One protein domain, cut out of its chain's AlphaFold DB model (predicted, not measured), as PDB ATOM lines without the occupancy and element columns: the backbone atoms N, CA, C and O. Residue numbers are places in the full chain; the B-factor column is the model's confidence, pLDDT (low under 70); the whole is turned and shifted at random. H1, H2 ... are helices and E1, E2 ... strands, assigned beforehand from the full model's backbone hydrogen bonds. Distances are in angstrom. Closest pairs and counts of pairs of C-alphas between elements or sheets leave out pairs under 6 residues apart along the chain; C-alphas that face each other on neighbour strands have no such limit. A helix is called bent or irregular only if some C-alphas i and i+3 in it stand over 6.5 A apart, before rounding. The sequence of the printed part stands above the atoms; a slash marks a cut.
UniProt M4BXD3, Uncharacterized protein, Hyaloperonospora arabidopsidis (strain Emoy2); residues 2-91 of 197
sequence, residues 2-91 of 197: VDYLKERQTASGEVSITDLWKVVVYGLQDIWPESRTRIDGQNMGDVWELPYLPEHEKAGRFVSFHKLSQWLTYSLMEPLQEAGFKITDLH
ATOM      1  N   VAL A   2     -44.739  -9.283 -17.791       94.44
ATOM      2  CA  VAL A   2     -43.595  -8.752 -18.565       94.44
ATOM      3  C   VAL A   2     -42.671  -7.878 -17.714       94.44
ATOM      4  O   VAL A   2     -41.473  -8.127 -17.698       94.44
ATOM      5  N   ASP A   3     -43.214  -6.926 -16.953       95.12
ATOM      6  CA  ASP A   3     -42.392  -6.047 -16.105       95.12
ATOM      7  C   ASP A   3     -41.625  -6.830 -15.030       95.12
ATOM      8  O   ASP A   3     -40.421  -6.656 -14.878       95.12
ATOM      9  N   TYR A   4     -42.286  -7.800 -14.386       95.00
ATOM     10  CA  TYR A   4     -41.651  -8.709 -13.423       95.00
ATOM     11  C   TYR A   4     -40.471  -9.489 -14.030       95.00
ATOM     12  O   TYR A   4     -39.464  -9.702 -13.352       95.00
ATOM     13  N   LEU A   5     -40.598  -9.935 -15.288       95.94
ATOM     14  CA  LEU A   5     -39.530 -10.654 -15.988       95.94
ATOM     15  C   LEU A   5     -38.401  -9.706 -16.408       95.94
ATOM     16  O   LEU A   5     -37.242 -10.086 -16.292       95.94
ATOM     17  N   LYS A   6     -38.712  -8.471 -16.833       95.38
ATOM     18  CA  LYS A   6     -37.698  -7.447 -17.153       95.38
ATOM     19  C   LYS A   6     -36.823  -7.117 -15.946       95.38
ATOM     20  O   LYS A   6     -35.615  -7.000 -16.090       95.38
ATOM     21  N   GLU A   7     -37.411  -7.021 -14.757       95.88
ATOM     22  CA  GLU A   7     -36.668  -6.770 -13.511       95.88
ATOM     23  C   GLU A   7     -35.705  -7.905 -13.125       95.88
ATOM     24  O   GLU A   7     -34.765  -7.683 -12.366       95.88
ATOM     25  N   ARG A   8     -35.940  -9.123 -13.626       94.62
ATOM     26  CA  ARG A   8     -35.120 -10.321 -13.361       94.62
ATOM     27  C   ARG A   8     -34.212 -10.696 -14.519       94.62
ATOM     28  O   ARG A   8     -33.481 -11.678 -14.435       94.62
ATOM     29  N   GLN A   9     -34.270  -9.921 -15.593       94.88
ATOM     30  CA  GLN A   9     -33.479 -10.157 -16.774       94.88
ATOM     31  C   GLN A   9     -32.014  -9.807 -16.495       94.88
ATOM     32  O   GLN A   9     -31.707  -8.774 -15.896       94.88
ATOM     33  N   THR A  10     -31.086 -10.653 -16.931       95.31
ATOM     34  CA  THR A  10     -29.659 -10.321 -16.884       95.31
ATOM     35  C   THR A  10     -29.331  -9.206 -17.882       95.31
ATOM     36  O   THR A  10     -30.101  -8.908 -18.798       95.31
ATOM     37  N   ALA A  11     -28.130  -8.629 -17.780       91.69
ATOM     38  CA  ALA A  11     -27.659  -7.635 -18.746       91.69
ATOM     39  C   ALA A  11     -27.602  -8.165 -20.199       91.69
ATOM     40  O   ALA A  11     -27.655  -7.373 -21.137       91.69
ATOM     41  N   SER A  12     -27.505  -9.487 -20.392       92.50
ATOM     42  CA  SER A  12     -27.528 -10.148 -21.706       92.50
ATOM     43  C   SER A  12     -28.937 -10.483 -22.204       92.50
ATOM     44  O   SER A  12     -29.080 -11.102 -23.258       92.50
ATOM     45  N   GLY A  13     -29.979 -10.083 -21.474       93.88
ATOM     46  CA  GLY A  13     -31.358 -10.337 -21.860       93.88
ATOM     47  C   GLY A  13     -31.909 -11.690 -21.389       93.88
ATOM     48  O   GLY A  13     -32.980 -12.099 -21.847       93.88
ATOM     49  N   GLU A  14     -31.212 -12.403 -20.502       97.38
ATOM     50  CA  GLU A  14     -31.600 -13.756 -20.084       97.38
ATOM     51  C   GLU A  14     -32.557 -13.748 -18.900       97.38
ATOM     52  O   GLU A  14     -32.392 -12.964 -17.972       97.38
ATOM     53  N   VAL A  15     -33.538 -14.647 -18.916       97.38
ATOM     54  CA  VAL A  15     -34.443 -14.888 -17.788       97.38
ATOM     55  C   VAL A  15     -34.637 -16.390 -17.612       97.38
ATOM     56  O   VAL A  15     -34.892 -17.116 -18.574       97.38
ATOM     57  N   SER A  16     -34.519 -16.866 -16.374       96.75
ATOM     58  CA  SER A  16     -34.697 -18.282 -16.064       96.75
ATOM     59  C   SER A  16     -36.150 -18.701 -16.274       96.75
ATOM     60  O   SER A  16     -37.077 -17.985 -15.882       96.75
ATOM     61  N   ILE A  17     -36.373 -19.910 -16.795       96.12
ATOM     62  CA  ILE A  17     -37.717 -20.502 -16.849       96.12
ATOM     63  C   ILE A  17     -38.370 -20.571 -15.462       96.12
ATOM     64  O   ILE A  17     -39.591 -20.514 -15.350       96.12
ATOM     65  N   THR A  18     -37.568 -20.622 -14.392       96.94
ATOM     66  CA  THR A  18     -38.066 -20.621 -13.012       96.94
ATOM     67  C   THR A  18     -38.798 -19.330 -12.647       96.94
ATOM     68  O   THR A  18     -39.762 -19.374 -11.885       96.94
ATOM     69  N   ASP A  19     -38.393 -18.185 -13.198       97.44
ATOM     70  CA  ASP A  19     -39.063 -16.910 -12.946       97.44
ATOM     71  C   ASP A  19     -40.367 -16.801 -13.727       97.44
ATOM     72  O   ASP A  19     -41.367 -16.345 -13.170       97.44
ATOM     73  N   LEU A  20     -40.395 -17.293 -14.970       97.19
ATOM     74  CA  LEU A  20     -41.638 -17.416 -15.732       97.19
ATOM     75  C   LEU A  20     -42.621 -18.364 -15.030       97.19
ATOM     76  O   LEU A  20     -43.777 -17.999 -14.814       97.19
ATOM     77  N   TRP A  21     -42.144 -19.533 -14.598       97.06
ATOM     78  CA  TRP A  21     -42.925 -20.522 -13.857       97.06
ATOM     79  C   TRP A  21     -43.570 -19.930 -12.602       97.06
ATOM     80  O   TRP A  21     -44.772 -20.081 -12.399       97.06
ATOM     81  N   LYS A  22     -42.800 -19.196 -11.786       95.50
ATOM     82  CA  LYS A  22     -43.315 -18.534 -10.576       95.50
ATOM     83  C   LYS A  22     -44.448 -17.564 -10.891       95.50
ATOM     84  O   LYS A  22     -45.447 -17.566 -10.180       95.50
ATOM     85  N   VAL A  23     -44.315 -16.748 -11.940       95.06
ATOM     86  CA  VAL A  23     -45.381 -15.806 -12.319       95.06
ATOM     87  C   VAL A  23     -46.643 -16.549 -12.727       95.06
ATOM     88  O   VAL A  23     -47.731 -16.140 -12.335       95.06
ATOM     89  N   VAL A  24     -46.507 -17.634 -13.490       96.12
ATOM     90  CA  VAL A  24     -47.656 -18.424 -13.936       96.12
ATOM     91  C   VAL A  24     -48.325 -19.124 -12.753       96.12
ATOM     92  O   VAL A  24     -49.532 -18.996 -12.586       96.12
ATOM     93  N   VAL A  25     -47.568 -19.832 -11.912       93.81
ATOM     94  CA  VAL A  25     -48.137 -20.609 -10.799       93.81
ATOM     95  C   VAL A  25     -48.727 -19.717  -9.718       93.81
ATOM     96  O   VAL A  25     -49.864 -19.944  -9.318       93.81
ATOM     97  N   TYR A  26     -48.002 -18.693  -9.261       91.31
ATOM     98  CA  TYR A  26     -48.516 -17.811  -8.212       91.31
ATOM     99  C   TYR A  26     -49.561 -16.834  -8.743       91.31
ATOM    100  O   TYR A  26     -50.560 -16.586  -8.078       91.31
ATOM    101  N   GLY A  27     -49.367 -16.301  -9.953       91.75
ATOM    102  CA  GLY A  27     -50.302 -15.346 -10.546       91.75
ATOM    103  C   GLY A  27     -51.644 -15.964 -10.937       91.75
ATOM    104  O   GLY A  27     -52.636 -15.248 -11.010       91.75
ATOM    105  N   LEU A  28     -51.683 -17.279 -11.173       91.50
ATOM    106  CA  LEU A  28     -52.902 -18.017 -11.505       91.50
ATOM    107  C   LEU A  28     -53.332 -18.983 -10.396       91.50
ATOM    108  O   LEU A  28     -54.150 -19.860 -10.644       91.50
ATOM    109  N   GLN A  29     -52.812 -18.853  -9.177       88.94
ATOM    110  CA  GLN A  29     -53.161 -19.769  -8.090       88.94
ATOM    111  C   GLN A  29     -54.673 -19.776  -7.795       88.94
ATOM    112  O   GLN A  29     -55.252 -20.824  -7.519       88.94
ATOM    113  N   ASP A  30     -55.330 -18.625  -7.916       88.12
ATOM    114  CA  ASP A  30     -56.739 -18.470  -7.545       88.12
ATOM    115  C   ASP A  30     -57.720 -18.955  -8.629       88.12
ATOM    116  O   ASP A  30     -58.930 -18.931  -8.416       88.12
ATOM    117  N   ILE A  31     -57.232 -19.414  -9.793       89.75
ATOM    118  CA  ILE A  31     -58.110 -19.948 -10.855       89.75
ATOM    119  C   ILE A  31     -58.527 -21.398 -10.594       89.75
ATOM    120  O   ILE A  31     -59.425 -21.917 -11.261       89.75
ATOM    121  N   TRP A  32     -57.837 -22.086  -9.681       91.31
ATOM    122  CA  TRP A  32     -58.102 -23.488  -9.400       91.31
ATOM    123  C   TRP A  32     -59.444 -23.659  -8.675       91.31
ATOM    124  O   TRP A  32     -59.760 -22.874  -7.782       91.31
ATOM    125  N   PRO A  33     -60.228 -24.709  -8.993       90.12
ATOM    126  CA  PRO A  33     -61.486 -24.966  -8.300       90.12
ATOM    127  C   PRO A  33     -61.305 -25.110  -6.783       90.12
ATOM    128  O   PRO A  33     -60.319 -25.682  -6.319       90.12
ATOM    129  N   GLU A  34     -62.308 -24.683  -6.013       87.50
ATOM    130  CA  GLU A  34     -62.344 -24.814  -4.543       87.50
ATOM    131  C   GLU A  34     -62.240 -26.269  -4.054       87.50
ATOM    132  O   GLU A  34     -61.843 -26.521  -2.920       87.50
ATOM    133  N   SER A  35     -62.574 -27.240  -4.911       87.31
ATOM    134  CA  SER A  35     -62.495 -28.676  -4.615       87.31
ATOM    135  C   SER A  35     -61.070 -29.239  -4.592       87.31
ATOM    136  O   SER A  35     -60.894 -30.437  -4.371       87.31
ATOM    137  N   ARG A  36     -60.053 -28.420  -4.878       91.06
ATOM    138  CA  ARG A  36     -58.650 -28.847  -4.889       91.06
ATOM    139  C   ARG A  36     -58.058 -28.971  -3.497       91.06
ATOM    140  O   ARG A  36     -58.554 -28.401  -2.529       91.06
ATOM    141  N   THR A  37     -56.965 -29.729  -3.429       92.56
ATOM    142  CA  THR A  37     -56.168 -29.913  -2.217       92.56
ATOM    143  C   THR A  37     -55.811 -28.563  -1.610       92.56
ATOM    144  O   THR A  37     -55.321 -27.670  -2.308       92.56
ATOM    145  N   ARG A  38     -56.034 -28.432  -0.299       92.25
ATOM    146  CA  ARG A  38     -55.640 -27.253   0.468       92.25
ATOM    147  C   ARG A  38     -54.664 -27.634   1.561       92.25
ATOM    148  O   ARG A  38     -54.914 -28.583   2.299       92.25
ATOM    149  N   ILE A  39     -53.592 -26.865   1.676       90.00
ATOM    150  CA  ILE A  39     -52.591 -26.996   2.738       90.00
ATOM    151  C   ILE A  39     -52.547 -25.647   3.450       90.00
ATOM    152  O   ILE A  39     -52.445 -24.615   2.792       90.00
ATOM    153  N   ASP A  40     -52.751 -25.643   4.767       89.56
ATOM    154  CA  ASP A  40     -52.836 -24.424   5.588       89.56
ATOM    155  C   ASP A  40     -53.807 -23.360   5.032       89.56
ATOM    156  O   ASP A  40     -53.586 -22.154   5.106       89.56
ATOM    157  N   GLY A  41     -54.914 -23.819   4.437       88.12
ATOM    158  CA  GLY A  41     -55.940 -22.964   3.830       88.12
ATOM    159  C   GLY A  41     -55.617 -22.459   2.417       88.12
ATOM    160  O   GLY A  41     -56.517 -21.938   1.752       88.12
ATOM    161  N   GLN A  42     -54.401 -22.668   1.910       89.44
ATOM    162  CA  GLN A  42     -53.995 -22.293   0.555       89.44
ATOM    163  C   GLN A  42     -54.443 -23.339  -0.469       89.44
ATOM    164  O   GLN A  42     -54.240 -24.531  -0.264       89.44
ATOM    165  N   ASN A  43     -55.052 -22.901  -1.577       92.12
ATOM    166  CA  ASN A  43     -55.383 -23.785  -2.695       92.12
ATOM    167  C   ASN A  43     -54.096 -24.179  -3.434       92.12
ATOM    168  O   ASN A  43     -53.400 -23.322  -3.976       92.12
ATOM    169  N   MET A  44     -53.791 -25.475  -3.452       92.50
ATOM    170  CA  MET A  44     -52.567 -26.006  -4.056       92.50
ATOM    171  C   MET A  44     -52.735 -26.348  -5.542       92.50
ATOM    172  O   MET A  44     -51.754 -26.666  -6.218       92.50
ATOM    173  N   GLY A  45     -53.958 -26.269  -6.074       93.75
ATOM    174  CA  GLY A  45     -54.267 -26.567  -7.465       93.75
ATOM    175  C   GLY A  45     -54.125 -28.050  -7.795       93.75
ATOM    176  O   GLY A  45     -54.725 -28.907  -7.151       93.75
ATOM    177  N   ASP A  46     -53.355 -28.363  -8.833       94.88
ATOM    178  CA  ASP A  46     -53.115 -29.726  -9.325       94.88
ATOM    179  C   ASP A  46     -52.038 -30.453  -8.491       94.88
ATOM    180  O   ASP A  46     -50.967 -30.819  -8.986       94.88
ATOM    181  N   VAL A  47     -52.341 -30.607  -7.200       95.44
ATOM    182  CA  VAL A  47     -51.569 -31.332  -6.182       95.44
ATOM    183  C   VAL A  47     -52.500 -32.332  -5.512       95.44
ATOM    184  O   VAL A  47     -53.618 -31.973  -5.145       95.44
ATOM    185  N   TRP A  48     -52.055 -33.572  -5.330       95.56
ATOM    186  CA  TRP A  48     -52.901 -34.664  -4.842       95.56
ATOM    187  C   TRP A  48     -52.168 -35.530  -3.831       95.56
ATOM    188  O   TRP A  48     -50.961 -35.711  -3.947       95.56
ATOM    189  N   GLU A  49     -52.884 -36.080  -2.856       95.00
ATOM    190  CA  GLU A  49     -52.311 -37.000  -1.872       95.00
ATOM    191  C   GLU A  49     -52.321 -38.442  -2.393       95.00
ATOM    192  O   GLU A  49     -53.317 -38.899  -2.954       95.00
ATOM    193  N   LEU A  50     -51.227 -39.173  -2.170       95.69
ATOM    194  CA  LEU A  50     -51.171 -40.629  -2.289       95.69
ATOM    195  C   LEU A  50     -50.872 -41.223  -0.907       95.69
ATOM    196  O   LEU A  50     -49.709 -41.257  -0.499       95.69
ATOM    197  N   PRO A  51     -51.884 -41.730  -0.179       94.19
ATOM    198  CA  PRO A  51     -51.738 -42.113   1.227       94.19
ATOM    199  C   PRO A  51     -50.682 -43.189   1.495       94.19
ATOM    200  O   PRO A  51     -50.163 -43.273   2.609       94.19
ATOM    201  N   TYR A  52     -50.375 -44.019   0.495       94.00
ATOM    202  CA  TYR A  52     -49.390 -45.094   0.589       94.00
ATOM    203  C   TYR A  52     -47.942 -44.638   0.349       94.00
ATOM    204  O   TYR A  52     -47.025 -45.441   0.535       94.00
ATOM    205  N   LEU A  53     -47.710 -43.391  -0.084       94.62
ATOM    206  CA  LEU A  53     -46.354 -42.862  -0.196       94.62
ATOM    207  C   LEU A  53     -45.732 -42.685   1.197       94.62
ATOM    208  O   LEU A  53     -46.436 -42.351   2.155       94.62
ATOM    209  N   PRO A  54     -44.409 -42.895   1.331       94.56
ATOM    210  CA  PRO A  54     -43.709 -42.530   2.550       94.56
ATOM    211  C   PRO A  54     -43.774 -41.015   2.765       94.56
ATOM    212  O   PRO A  54     -43.806 -40.240   1.809       94.56
ATOM    213  N   GLU A  55     -43.748 -40.597   4.029       94.69
ATOM    214  CA  GLU A  55     -43.726 -39.180   4.390       94.69
ATOM    215  C   GLU A  55     -42.430 -38.521   3.888       94.69
ATOM    216  O   GLU A  55     -41.337 -38.854   4.354       94.69
ATOM    217  N   HIS A  56     -42.536 -37.597   2.933       95.00
ATOM    218  CA  HIS A  56     -41.405 -36.814   2.442       95.00
ATOM    219  C   HIS A  56     -41.259 -35.509   3.233       95.00
ATOM    220  O   HIS A  56     -42.228 -34.775   3.393       95.00
ATOM    221  N   GLU A  57     -40.036 -35.146   3.633       93.75
ATOM    222  CA  GLU A  57     -39.750 -33.975   4.489       93.75
ATOM    223  C   GLU A  57     -40.397 -32.668   3.996       93.75
ATOM    224  O   GLU A  57     -40.874 -31.868   4.794       93.75
ATOM    225  N   LYS A  58     -40.426 -32.454   2.674       88.81
ATOM    226  CA  LYS A  58     -40.967 -31.225   2.063       88.81
ATOM    227  C   LYS A  58     -42.329 -31.387   1.404       88.81
ATOM    228  O   LYS A  58     -43.027 -30.401   1.216       88.81
ATOM    229  N   ALA A  59     -42.655 -32.600   0.969       89.50
ATOM    230  CA  ALA A  59     -43.819 -32.850   0.115       89.50
ATOM    231  C   ALA A  59     -44.912 -33.638   0.844       89.50
ATOM    232  O   ALA A  59     -45.990 -33.823   0.292       89.50
ATOM    233  N   GLY A  60     -44.643 -34.116   2.063       93.06
ATOM    234  CA  GLY A  60     -45.497 -35.068   2.756       93.06
ATOM    235  C   GLY A  60     -45.781 -36.270   1.862       93.06
ATOM    236  O   GLY A  60     -44.861 -36.870   1.304       93.06
ATOM    237  N   ARG A  61     -47.065 -36.569   1.673       95.50
ATOM    238  CA  ARG A  61     -47.559 -37.616   0.763       95.50
ATOM    239  C   ARG A  61     -48.159 -37.053  -0.523       95.50
ATOM    240  O   ARG A  61     -48.927 -37.733  -1.203       95.50
ATOM    241  N   PHE A  62     -47.845 -35.801  -0.844       96.25
ATOM    242  CA  PHE A  62     -48.415 -35.105  -1.986       96.25
ATOM    243  C   PHE A  62     -47.556 -35.244  -3.242       96.25
ATOM    244  O   PHE A  62     -46.328 -35.183  -3.206       96.25
ATOM    245  N   VAL A  63     -48.235 -35.361  -4.379       96.25
ATOM    246  CA  VAL A  63     -47.661 -35.330  -5.720       96.25
ATOM    247  C   VAL A  63     -48.177 -34.090  -6.440       96.25
ATOM    248  O   VAL A  63     -49.386 -33.872  -6.535       96.25
ATOM    249  N   SER A  64     -47.258 -33.268  -6.946       94.75
ATOM    250  CA  SER A  64     -47.556 -32.035  -7.680       94.75
ATOM    251  C   SER A  64     -47.387 -32.218  -9.181       94.75
ATOM    252  O   SER A  64     -46.363 -32.739  -9.626       94.75
ATOM    253  N   PHE A  65     -48.348 -31.725  -9.958       95.31
ATOM    254  CA  PHE A  65     -48.319 -31.811 -11.418       95.31
ATOM    255  C   PHE A  65     -48.408 -30.452 -12.100       95.31
ATOM    256  O   PHE A  65     -47.654 -30.197 -13.032       95.31
ATOM    257  N   HIS A  66     -49.350 -29.600 -11.677       94.88
ATOM    258  CA  HIS A  66     -49.576 -28.260 -12.245       94.88
ATOM    259  C   HIS A  66     -49.579 -28.233 -13.783       94.88
ATOM    260  O   HIS A  66     -49.106 -27.275 -14.398       94.88
ATOM    261  N   LYS A  67     -50.149 -29.270 -14.421       94.38
ATOM    262  CA  LYS A  67     -50.021 -29.520 -15.872       94.38
ATOM    263  C   LYS A  67     -50.457 -28.333 -16.720       94.38
ATOM    264  O   LYS A  67     -49.808 -28.019 -17.713       94.38
ATOM    265  N   LEU A  68     -51.575 -27.696 -16.366       93.50
ATOM    266  CA  LEU A  68     -52.112 -26.563 -17.126       93.50
ATOM    267  C   LEU A  68     -51.212 -25.330 -17.006       93.50
ATOM    268  O   LEU A  68     -50.913 -24.698 -18.016       93.50
ATOM    269  N   SER A  69     -50.708 -25.041 -15.804       95.25
ATOM    270  CA  SER A  69     -49.709 -23.991 -15.589       95.25
ATOM    271  C   SER A  69     -48.429 -24.287 -16.371       95.25
ATOM    272  O   SER A  69     -47.833 -23.381 -16.954       95.25
ATOM    273  N   GLN A  70     -47.997 -25.552 -16.412       94.94
ATOM    274  CA  GLN A  70     -46.768 -25.958 -17.100       94.94
ATOM    275  C   GLN A  70     -46.918 -25.816 -18.608       94.94
ATOM    276  O   GLN A  70     -46.042 -25.272 -19.277       94.94
ATOM    277  N   TRP A  71     -48.067 -26.229 -19.135       93.69
ATOM    278  CA  TRP A  71     -48.387 -26.050 -20.538       93.69
ATOM    279  C   TRP A  71     -48.448 -24.571 -20.922       93.69
ATOM    280  O   TRP A  71     -47.804 -24.179 -21.890       93.69
ATOM    281  N   LEU A  72     -49.120 -23.733 -20.125       95.12
ATOM    282  CA  LEU A  72     -49.136 -22.287 -20.352       95.12
ATOM    283  C   LEU A  72     -47.723 -21.693 -20.315       95.12
ATOM    284  O   LEU A  72     -47.386 -20.863 -21.152       95.12
ATOM    285  N   THR A  73     -46.879 -22.149 -19.390       95.88
ATOM    286  CA  THR A  73     -45.476 -21.725 -19.306       95.88
ATOM    287  C   THR A  73     -44.736 -22.025 -20.607       95.88
ATOM    288  O   THR A  73     -44.090 -21.129 -21.142       95.88
ATOM    289  N   TYR A  74     -44.894 -23.228 -21.172       92.94
ATOM    290  CA  TYR A  74     -44.334 -23.553 -22.487       92.94
ATOM    291  C   TYR A  74     -44.915 -22.684 -23.608       92.94
ATOM    292  O   TYR A  74     -44.159 -22.180 -24.434       92.94
ATOM    293  N   SER A  75     -46.231 -22.458 -23.621       92.88
ATOM    294  CA  SER A  75     -46.893 -21.624 -24.633       92.88
ATOM    295  C   SER A  75     -46.464 -20.156 -24.588       92.88
ATOM    296  O   SER A  75     -46.522 -19.474 -25.605       92.88
ATOM    297  N   LEU A  76     -46.030 -19.656 -23.429       95.75
ATOM    298  CA  LEU A  76     -45.552 -18.284 -23.269       95.75
ATOM    299  C   LEU A  76     -44.090 -18.099 -23.688       95.75
ATOM    300  O   LEU A  76     -43.676 -16.963 -23.909       95.75
ATOM    301  N   MET A  77     -43.303 -19.172 -23.810       93.38
ATOM    302  CA  MET A  77     -41.881 -19.063 -24.150       93.38
ATOM    303  C   MET A  77     -41.662 -18.418 -25.519       93.38
ATOM    304  O   MET A  77     -40.887 -17.472 -25.622       93.38
ATOM    305  N   GLU A  78     -42.359 -18.889 -26.553       92.75
ATOM    306  CA  GLU A  78     -42.234 -18.370 -27.922       92.75
ATOM    307  C   GLU A  78     -42.573 -16.870 -28.027       92.75
ATOM    308  O   GLU A  78     -41.689 -16.107 -28.425       92.75
ATOM    309  N   PRO A  79     -43.754 -16.382 -27.587       96.44
ATOM    310  CA  PRO A  79     -44.068 -14.955 -27.671       96.44
ATOM    311  C   PRO A  79     -43.157 -14.082 -26.793       96.44
ATOM    312  O   PRO A  79     -42.878 -12.936 -27.142       96.44
ATOM    313  N   LEU A  80     -42.655 -14.588 -25.659       96.44
ATOM    314  CA  LEU A  80     -41.669 -13.855 -24.856       96.44
ATOM    315  C   LEU A  80     -40.307 -13.787 -25.559       96.44
ATOM    316  O   LEU A  80     -39.647 -12.749 -25.515       96.44
ATOM    317  N   GLN A  81     -39.897 -14.850 -26.246       94.88
ATOM    318  CA  GLN A  81     -38.683 -14.836 -27.059       94.88
ATOM    319  C   GLN A  81     -38.788 -13.856 -28.229       94.88
ATOM    320  O   GLN A  81     -37.851 -13.093 -28.461       94.88
ATOM    321  N   GLU A  82     -39.935 -13.801 -28.908       96.19
ATOM    322  CA  GLU A  82     -40.216 -12.788 -29.936       96.19
ATOM    323  C   GLU A  82     -40.188 -11.361 -29.369       96.19
ATOM    324  O   GLU A  82     -39.735 -10.431 -30.035       96.19
ATOM    325  N   ALA A  83     -40.597 -11.187 -28.109       94.69
ATOM    326  CA  ALA A  83     -40.511  -9.920 -27.386       94.69
ATOM    327  C   ALA A  83     -39.094  -9.579 -26.870       94.69
ATOM    328  O   ALA A  83     -38.920  -8.550 -26.214       94.69
ATOM    329  N   GLY A  84     -38.083 -10.408 -27.158       94.25
ATOM    330  CA  GLY A  84     -36.674 -10.145 -26.851       94.25
ATOM    331  C   GLY A  84     -36.146 -10.778 -25.559       94.25
ATOM    332  O   GLY A  84     -35.026 -10.469 -25.154       94.25
ATOM    333  N   PHE A  85     -36.902 -11.662 -24.902       96.62
ATOM    334  CA  PHE A  85     -36.396 -12.421 -23.756       96.62
ATOM    335  C   PHE A  85     -35.613 -13.657 -24.206       96.62
ATOM    336  O   PHE A  85     -36.096 -14.462 -24.997       96.62
ATOM    337  N   LYS A  86     -34.427 -13.887 -23.639       95.94
ATOM    338  CA  LYS A  86     -33.707 -15.154 -23.808       95.94
ATOM    339  C   LYS A  86     -34.036 -16.083 -22.638       95.94
ATOM    340  O   LYS A  86     -33.458 -15.956 -21.564       95.94
ATOM    341  N   ILE A  87     -34.984 -17.002 -22.831       94.62
ATOM    342  CA  ILE A  87     -35.389 -17.939 -21.772       94.62
ATOM    343  C   ILE A  87     -34.312 -19.016 -21.570       94.62
ATOM    344  O   ILE A  87     -33.916 -19.687 -22.525       94.62
ATOM    345  N   THR A  88     -33.851 -19.196 -20.334       93.56
ATOM    346  CA  THR A  88     -32.804 -20.162 -19.955       93.56
ATOM    347  C   THR A  88     -33.327 -21.243 -19.006       93.56
ATOM    348  O   THR A  88     -34.496 -21.251 -18.625       93.56
ATOM    349  N   ASP A  89     -32.458 -22.190 -18.640       92.69
ATOM    350  CA  ASP A  89     -32.731 -23.262 -17.669       92.69
ATOM    351  C   ASP A  89     -33.889 -24.198 -18.039       92.69
ATOM    352  O   ASP A  89     -34.510 -24.813 -17.178       92.69
ATOM    353  N   LEU A  90     -34.152 -24.365 -19.339       90.19
ATOM    354  CA  LEU A  90     -35.254 -25.195 -19.847       90.19
ATOM    355  C   LEU A  90     -35.202 -26.656 -19.367       90.19
ATOM    356  O   LEU A  90     -36.228 -27.328 -19.351       90.19
ATOM    357  N   HIS A  91     -34.021 -27.132 -18.966       88.69
ATOM    358  CA  HIS A  91     -33.801 -28.461 -18.394       88.69
ATOM    359  C   HIS A  91     -34.471 -28.663 -17.024       88.69
ATOM    360  O   HIS A  91     -34.594 -29.798 -16.583       88.69
TER     361      HIS A  91
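What this domain is: This is residues 2 to 91 of the 197 residues of an uncharacterized protein of Hyaloperonospora arabidopsidis (strain Emoy2) (UniProt M4BXD3). The model is drawn out into two loosely joined parts: a body in which the long helix H3 packs at a steep angle on the shorter H2, with a two-strand sheet of E1 and E4 and the short helix H1 at its far end, and a head made of the hairpin E2 and E3 with the long loop of residues 50 to 61. A long stretch with no named element, residues 28 to 46, leads from H2 to the head. The printed part has 90 residues, with three named helices and four named strands in the order H1, E1, H2, E2, E3, H3, E4; E1 and E4 are parallel, E2 and E3 antiparallel. The class is mixed, helices and strands, with under half of the residues, 44, in named elements. The whole is loose, with a radius of gyration of the C-alphas of 15.6 A, and elongated, spanning 46 by 26 by 20 A.

How they stand to each other: E1, residues 14 to 16, and E4, residues 86 to 88, are parallel neighbours at 36 degrees; N 15 and O 86 are 3.0 A apart and N 88 and O 15 are 2.9 A apart, both within hydrogen-bond range. The closest C-alphas of E4 and H3, residues 67 to 82, are those of Ile 87 and Gln 81, 7.0 A apart. H2, residues 17 to 27, comes closest to E4 at the C-alphas of Ile 17 and Thr 88, 5.8 A apart. H2 and H3 touch, H3 with residues 69 to 73 alone; the closest C-alphas are those of Val 25 and Ser 69, 6.1 A apart. They run opposite ways at a steep tilt of 57 degrees. H1, residues 2 to 6, is close to H2 but not clearly touching, the closest C-alphas being those of Leu 5 and Asp 19, 7.0 A apart. E2, residues 47 to 49, and E3, residues 62 to 64, form an antiparallel hairpin at 156 degrees, with N 48 and O 63 2.9 A apart, within hydrogen-bond range. Both strands are apart from E1 and E4. Each O i to N i+4 pair of H1 and H2 is within hydrogen-bond range, and 10 of 12 are in H3.

Where its parts are: H1 begins at C-alpha 2 (-43.595, -8.752, -18.565). H2 is 15.0 A long from first to last C-alpha. H3 is 24.0 A long and begins at C-alpha 67 (-50.021, -29.520, -15.872); it is only just irregular, with C-alphas 75 and 78 6.6 A apart. E4 ends at C-alpha 88 (-32.804, -20.162, -19.955).

The domain as a whole: The two C-alphas farthest apart, those of Ala 11 and Tyr 52, are 47.4 A apart. The printed part has no cut. The links H2 to E2, 19 residues, and E2 to E3, 12 residues, are long; within the first, residues 38 to 39 pair antiparallel with residues 42 to 43. The mean pLDDT of the printed part is 93.8, and no printed residue is under 70.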